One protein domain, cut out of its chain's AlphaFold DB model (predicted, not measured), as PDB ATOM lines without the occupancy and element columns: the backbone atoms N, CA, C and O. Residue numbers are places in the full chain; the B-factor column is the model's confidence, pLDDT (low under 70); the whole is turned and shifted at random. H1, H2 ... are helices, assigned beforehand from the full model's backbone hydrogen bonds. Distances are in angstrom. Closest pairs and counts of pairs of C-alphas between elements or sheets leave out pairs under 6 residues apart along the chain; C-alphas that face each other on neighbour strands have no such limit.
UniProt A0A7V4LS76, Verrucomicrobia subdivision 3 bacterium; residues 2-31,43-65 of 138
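Overview. This is residues 2 to 31 and 43 to 65 of the 138 residues of a protein of Verrucomicrobia subdivision 3 bacterium (UniProt A0A7V4LS76). This is a drawn-out piece with little regular structure: the longer helix H1 makes one end of the long axis and the short helix H2 lies toward the other, with the loop of residues 2 to 11 between them. Residues 21 to 27, of which 21 to 25 belong to H1, stick out free. The printed part has 53 residues, with two named helices, H1 then H2, holding 21 of them, and no named strand; the class is all helix. It is extended, with a radius of gyration of the C-alphas of 16.0 A and spans of 45 by 29 by 22 A.

Along the chain. H1, residues 12 to 25, is 20.1 A long from C-alpha 12 at (-46.471, -116.496, 17.436) to C-alpha 25 at (-46.293, -96.877, 12.954). H2, residues 49 to 55, measures 10.0 A and ends at C-alpha 55 at (-51.447, -131.442, 11.828).

Arrangement. H1 and H2 are apart, with no C-alpha of one within 8 A of the other. In both, every O i to N i+4 pair is within hydrogen-bond range.

Size, cuts and confidence. The farthest C-alphas, of Ala 26 and Pro 64, are 46.0 A apart. The link from H1 to H2 runs across the cut; residues 32 to 42 are not printed, and C-alphas 31 and 43 are 27.2 A apart. Mean pLDDT of the printed part is 89.3; no printed residue is under 70.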
ATOM      1  N   THR A   2     -46.492-119.983  13.023       81.12
ATOM      2  CA  THR A   2     -47.946-119.862  13.280       81.12
ATOM      3  C   THR A   2     -48.634-121.178  13.619       81.12
ATOM      4  O   THR A   2     -49.182-121.336  14.695       81.12
ATOM      5  N   LEU A   3     -48.546-122.147  12.707       83.06
ATOM      6  CA  LEU A   3     -49.377-123.351  12.729       83.06
ATOM      7  C   LEU A   3     -48.680-124.554  13.379       83.06
ATOM      8  O   LEU A   3     -49.113-125.687  13.207       83.06
ATOM      9  N   TYR A   4     -47.544-124.339  14.051       80.00
ATOM     10  CA  TYR A   4     -46.738-125.454  14.560       80.00
ATOM     11  C   TYR A   4     -46.013-125.182  15.877       80.00
ATOM     12  O   TYR A   4     -45.842-126.102  16.665       80.00
ATOM     13  N   ALA A   5     -45.544-123.954  16.111       78.94
ATOM     14  CA  ALA A   5     -44.542-123.692  17.144       78.94
ATOM     15  C   ALA A   5     -45.112-123.543  18.562       78.94
ATOM     16  O   ALA A   5     -44.375-123.782  19.512       78.94
ATOM     17  N   CYS A   6     -46.376-123.130  18.720       82.00
ATOM     18  CA  CYS A   6     -46.972-122.941  20.041       82.00
ATOM     19  C   CYS A   6     -47.754-124.195  20.481       82.00
ATOM     20  O   CYS A   6     -48.656-124.618  19.748       82.00
ATOM     21  N   PRO A   7     -47.432-124.789  21.647       81.19
ATOM     22  CA  PRO A   7     -48.190-125.908  22.214       81.19
ATOM     23  C   PRO A   7     -49.567-125.483  22.745       81.19
ATOM     24  O   PRO A   7     -50.461-126.313  22.822       81.19
ATOM     25  N   GLU A   8     -49.753-124.195  23.039       87.25
ATOM     26  CA  GLU A   8     -51.024-123.591  23.471       87.25
ATOM     27  C   GLU A   8     -51.877-123.104  22.285       87.25
ATOM     28  O   GLU A   8     -52.804-122.322  22.455       87.25
ATOM     29  N   GLU A   9     -51.520-123.503  21.059       78.19
ATOM     30  CA  GLU A   9     -52.222-123.131  19.819       78.19
ATOM     31  C   GLU A   9     -52.307-121.624  19.534       78.19
ATOM     32  O   GLU A   9     -53.059-121.181  18.668       78.19
ATOM     33  N   LEU A  10     -51.459-120.828  20.188       86.44
ATOM     34  CA  LEU A  10     -51.285-119.425  19.840       86.44
ATOM     35  C   LEU A  10     -50.588-119.287  18.483       86.44
ATOM     36  O   LEU A  10     -49.948-120.209  17.965       86.44
ATOM     37  N   TYR A  11     -50.635-118.068  17.946       89.25
ATOM     38  CA  TYR A  11     -50.085-117.694  16.644       89.25
ATOM     39  C   TYR A  11     -48.852-116.769  16.785       89.25
ATOM     40  O   TYR A  11     -48.933-115.559  16.554       89.25
ATOM     41  N   PRO A  12     -47.665-117.302  17.173       87.75
ATOM     42  CA  PRO A  12     -46.471-116.496  17.436       87.75
ATOM     43  C   PRO A  12     -46.009-115.615  16.274       87.75
ATOM     44  O   PRO A  12     -45.438-114.549  16.504       87.75
ATOM     45  N   LYS A  13     -46.206-116.046  15.019       89.06
ATOM     46  CA  LYS A  13     -45.767-115.259  13.854       89.06
ATOM     47  C   LYS A  13     -46.626-114.005  13.716       89.06
ATOM     48  O   LYS A  13     -46.106-112.936  13.438       89.06
ATOM     49  N   GLU A  14     -47.920-114.150  13.934       90.75
ATOM     50  CA  GLU A  14     -48.945-113.127  13.816       90.75
ATOM     51  C   GLU A  14     -48.734-112.082  14.908       90.75
ATOM     52  O   GLU A  14     -48.708-110.892  14.607       90.75
ATOM     53  N   ALA A  15     -48.442-112.516  16.139       90.50
ATOM     54  CA  ALA A  15     -48.038-111.624  17.225       90.50
ATOM     55  C   ALA A  15     -46.763-110.826  16.876       90.50
ATOM     56  O   ALA A  15     -46.698-109.610  17.088       90.50
ATOM     57  N   CYS A  16     -45.759-111.480  16.278       91.12
ATOM     58  CA  CYS A  16     -44.560-110.798  15.781       91.12
ATOM     59  C   CYS A  16     -44.888-109.790  14.668       91.12
ATOM     60  O   CYS A  16     -44.349-108.684  14.654       91.12
ATOM     61  N   ASP A  17     -45.749-110.155  13.721       92.44
ATOM     62  CA  ASP A  17     -46.120-109.302  12.590       92.44
ATOM     63  C   ASP A  17     -46.942-108.088  13.037       92.44
ATOM     64  O   ASP A  17     -46.689-106.972  12.576       92.44
ATOM     65  N   GLN A  18     -47.845-108.274  14.001       93.56
ATOM     66  CA  GLN A  18     -48.567-107.188  14.659       93.56
ATOM     67  C   GLN A  18     -47.599-106.250  15.381       93.56
ATOM     68  O   GLN A  18     -47.663-105.036  15.190       93.56
ATOM     69  N   SER A  19     -46.646-106.801  16.137       93.94
ATOM     70  CA  SER A  19     -45.617-106.013  16.824       93.94
ATOM     71  C   SER A  19     -44.796-105.183  15.834       93.94
ATOM     72  O   SER A  19     -44.629-103.979  16.019       93.94
ATOM     73  N   LYS A  20     -44.367-105.774  14.711       92.44
ATOM     74  CA  LYS A  20     -43.673-105.044  13.634       92.44
ATOM     75  C   LYS A  20     -44.535-103.936  13.033       92.44
ATOM     76  O   LYS A  20     -44.012-102.872  12.708       92.44
ATOM     77  N   ALA A  21     -45.837-104.166  12.855       93.19
ATOM     78  CA  ALA A  21     -46.752-103.144  12.352       93.19
ATOM     79  C   ALA A  21     -46.869-101.963  13.330       93.19
ATOM     80  O   ALA A  21     -46.810-100.814  12.892       93.19
ATOM     81  N   VAL A  22     -46.964-102.236  14.635       95.69
ATOM     82  CA  VAL A  22     -46.965-101.213  15.693       95.69
ATOM     83  C   VAL A  22     -45.648-100.437  15.702       95.69
ATOM     84  O   VAL A  22     -45.667 -99.211  15.619       95.69
ATOM     85  N   MET A  23     -44.504-101.126  15.703       94.50
ATOM     86  CA  MET A  23     -43.183-100.484  15.674       94.50
ATOM     87  C   MET A  23     -42.993 -99.601  14.438       94.50
ATOM     88  O   MET A  23     -42.489 -98.486  14.546       94.50
ATOM     89  N   ARG A  24     -43.457-100.060  13.266       92.31
ATOM     90  CA  ARG A  24     -43.416 -99.277  12.025       92.31
ATOM     91  C   ARG A  24     -44.241 -97.996  12.134       92.31
ATOM     92  O   ARG A  24     -43.767 -96.952  11.702       92.31
ATOM     93  N   ARG A  25     -45.447 -98.062  12.711       94.50
ATOM     94  CA  ARG A  25     -46.293 -96.877  12.954       94.50
ATOM     95  C   ARG A  25     -45.643 -95.905  13.938       94.50
ATOM     96  O   ARG A  25     -45.742 -94.704  13.743       94.50
ATOM     97  N   ALA A  26     -44.936 -96.427  14.938       95.31
ATOM     98  CA  ALA A  26     -44.160 -95.636  15.890       95.31
ATOM     99  C   ALA A  26     -42.832 -95.094  15.318       95.31
ATOM    100  O   ALA A  26     -42.073 -94.458  16.041       95.31
ATOM    101  N   GLY A  27     -42.506 -95.365  14.046       94.06
ATOM    102  CA  GLY A  27     -41.256 -94.919  13.420       94.06
ATOM    103  C   GLY A  27     -39.991 -95.588  13.974       94.06
ATOM    104  O   GLY A  27     -38.884 -95.169  13.640       94.06
ATOM    105  N   LEU A  28     -40.136 -96.638  14.789       92.31
ATOM    106  CA  LEU A  28     -39.022 -97.345  15.415       92.31
ATOM    107  C   LEU A  28     -38.335 -98.242  14.383       92.31
ATOM    108  O   LEU A  28     -38.891 -99.243  13.923       92.31
ATOM    109  N   LYS A  29     -37.108 -97.871  14.013       88.62
ATOM    110  CA  LYS A  29     -36.262 -98.627  13.085       88.62
ATOM    111  C   LYS A  29     -35.219 -99.432  13.851       88.62
ATOM    112  O   LYS A  29     -34.755 -99.022  14.909       88.62
ATOM    113  N   TRP A  30     -34.836-100.576  13.292       86.75
ATOM    114  CA  TRP A  30     -33.703-101.351  13.790       86.75
ATOM    115  C   TRP A  30     -32.398-100.566  13.595       86.75
ATOM    116  O   TRP A  30     -32.125-100.109  12.487       86.75
ATOM    117  N   THR A  31     -31.597-100.434  14.654       89.62
ATOM    118  CA  THR A  31     -30.314 -99.702  14.667       89.62
ATOM    119  C   THR A  31     -29.105-100.595  14.962       89.62
ATOM    120  O   THR A  31     -27.989-100.102  15.096       89.62
ATOM    121  N   ASP A  43     -30.577-125.514  12.120       87.00
ATOM    122  CA  ASP A  43     -31.059-126.725  11.458       87.00
ATOM    123  C   ASP A  43     -31.948-127.575  12.371       87.00
ATOM    124  O   ASP A  43     -32.980-128.060  11.918       87.00
ATOM    125  N   GLY A  44     -31.645-127.635  13.673       86.62
ATOM    126  CA  GLY A  44     -32.469-128.343  14.663       86.62
ATOM    127  C   GLY A  44     -33.811-127.674  14.993       86.62
ATOM    128  O   GLY A  44     -34.695-128.322  15.539       86.62
ATOM    129  N   ARG A  45     -33.999-126.388  14.657       84.25
ATOM    130  CA  ARG A  45     -35.267-125.654  14.872       84.25
ATOM    131  C   ARG A  45     -36.197-125.660  13.656       84.25
ATOM    132  O   ARG A  45     -37.219-124.973  13.662       84.25
ATOM    133  N   ARG A  46     -35.852-126.393  12.592       85.19
ATOM    134  CA  ARG A  46     -36.733-126.550  11.429       85.19
ATOM    135  C   ARG A  46     -37.900-127.466  11.787       85.19
ATOM    136  O   ARG A  46     -37.730-128.479  12.454       85.19
ATOM    137  N   VAL A  47     -39.083-127.122  11.297       82.06
ATOM    138  CA  VAL A  47     -40.266-127.975  11.409       82.06
ATOM    139  C   VAL A  47     -40.292-128.927  10.210       82.06
ATOM    140  O   VAL A  47     -40.263-128.438   9.077       82.06
ATOM    141  N   PRO A  48     -40.373-130.255  10.409       86.50
ATOM    142  CA  PRO A  48     -40.568-131.187   9.306       86.50
ATOM    143  C   PRO A  48     -41.905-130.915   8.605       86.50
ATOM    144  O   PRO A  48     -42.961-130.951   9.238       86.50
ATOM    145  N   ILE A  49     -41.871-130.671   7.290       88.56
ATOM    146  CA  ILE A  49     -43.061-130.303   6.499       88.56
ATOM    147  C   ILE A  49     -44.160-131.371   6.625       88.56
ATOM    148  O   ILE A  49     -45.310-131.029   6.880       88.56
ATOM    149  N   LYS A  50     -43.802-132.661   6.575       90.94
ATOM    150  CA  LYS A  50     -44.759-133.773   6.722       90.94
ATOM    151  C   LYS A  50     -45.513-133.753   8.058       90.94
ATOM    152  O   LYS A  50     -46.700-134.068   8.090       90.94
ATOM    153  N   SER A  51     -44.859-133.349   9.149       89.56
ATOM    154  CA  SER A  51     -45.509-133.224  10.460       89.56
ATOM    155  C   SER A  51     -46.523-132.084  10.477       89.56
ATOM    156  O   SER A  51     -47.611-132.233  11.031       89.56
ATOM    157  N   LEU A  52     -46.196-130.958   9.834       89.38
ATOM    158  CA  LEU A  52     -47.131-129.846   9.672       89.38
ATOM    159  C   LEU A  52     -48.332-130.244   8.801       89.38
ATOM    160  O   LEU A  52     -49.466-129.967   9.177       89.38
ATOM    161  N   MET A  53     -48.107-130.943   7.686       92.50
ATOM    162  CA  MET A  53     -49.186-131.409   6.803       92.50
ATOM    163  C   MET A  53     -50.160-132.349   7.515       92.50
ATOM    164  O   MET A  53     -51.369-132.240   7.318       92.50
ATOM    165  N   ARG A  54     -49.646-133.243   8.372       91.38
ATOM    166  CA  ARG A  54     -50.472-134.108   9.225       91.38
ATOM    167  C   ARG A  54     -51.325-133.294  10.192       91.38
ATOM    168  O   ARG A  54     -52.525-133.518  10.256       91.38
ATOM    169  N   ARG A  55     -50.726-132.324  10.892       88.31
ATOM    170  CA  ARG A  55     -51.447-131.442  11.828       88.31
ATOM    171  C   ARG A  55     -52.565-130.650  11.140       88.31
ATOM    172  O   ARG A  55     -53.607-130.429  11.741       88.31
ATOM    173  N   LEU A  56     -52.345-130.228   9.895       90.44
ATOM    174  CA  LEU A  56     -53.320-129.475   9.102       90.44
ATOM    175  C   LEU A  56     -54.347-130.358   8.371       90.44
ATOM    176  O   LEU A  56     -55.230-129.809   7.723       90.44
ATOM    177  N   HIS A  57     -54.249-131.689   8.457       93.00
ATOM    178  CA  HIS A  57     -55.111-132.635   7.731       93.00
ATOM    179  C   HIS A  57     -55.139-132.406   6.205       93.00
ATOM    180  O   HIS A  57     -56.178-132.512   5.556       93.00
ATOM    181  N   ILE A  58     -53.972-132.096   5.629       94.81
ATOM    182  CA  ILE A  58     -53.796-131.842   4.185       94.81
ATOM    183  C   ILE A  58     -52.892-132.875   3.507       94.81
ATOM    184  O   ILE A  58     -52.402-132.644   2.404       94.81
ATOM    185  N   GLN A  59     -52.631-134.012   4.156       94.19
ATOM    186  CA  GLN A  59     -51.738-135.036   3.605       94.19
ATOM    187  C   GLN A  59     -52.249-135.606   2.276       94.19
ATOM    188  O   GLN A  59     -51.431-135.991   1.450       94.19
ATOM    189  N   GLN A  60     -53.566-135.601   2.033       93.50
ATOM    190  CA  GLN A  60     -54.136-136.027   0.749       93.50
ATOM    191  C   GLN A  60     -53.659-135.184  -0.446       93.50
ATOM    192  O   GLN A  60     -53.704-135.645  -1.581       93.50
ATOM    193  N   TYR A  61     -53.163-133.968  -0.204       91.62
ATOM    194  CA  TYR A  61     -52.623-133.096  -1.246       91.62
ATOM    195  C   TYR A  61     -51.106-133.279  -1.466       91.62
ATOM    196  O   TYR A  61     -50.544-132.607  -2.322       91.62
ATOM    197  N   ASP A  62     -50.433-134.185  -0.735       92.38
ATOM    198  CA  ASP A  62     -49.002-134.518  -0.913       92.38
ATOM    199  C   ASP A  62     -48.787-135.507  -2.071       92.38
ATOM    200  O   ASP A  62     -48.355-136.644  -1.875       92.38
ATOM    201  N   HIS A  63     -49.149-135.110  -3.288       91.56
ATOM    202  CA  HIS A  63     -48.951-135.921  -4.489       91.56
ATOM    203  C   HIS A  63     -48.437-135.058  -5.649       91.56
ATOM    204  O   HIS A  63     -48.614-133.837  -5.633       91.56
ATOM    205  N   PRO A  64     -47.767-135.656  -6.653       92.31
ATOM    206  CA  PRO A  64     -47.372-134.925  -7.849       92.31
ATOM    207  C   PRO A  64     -48.590-134.257  -8.496       92.31
ATOM    208  O   PRO A  64     -49.580-134.929  -8.768       92.31
ATOM    209  N   ALA A  65     -48.503-132.952  -8.748       89.62
ATOM    210  CA  ALA A  65     -49.500-132.188  -9.491       89.62
ATOM    211  C   ALA A  65     -48.972-131.971 -10.921       89.62
ATOM    212  O   ALA A  65     -48.235-131.004 -11.149       89.62
TER     213      ALA A  65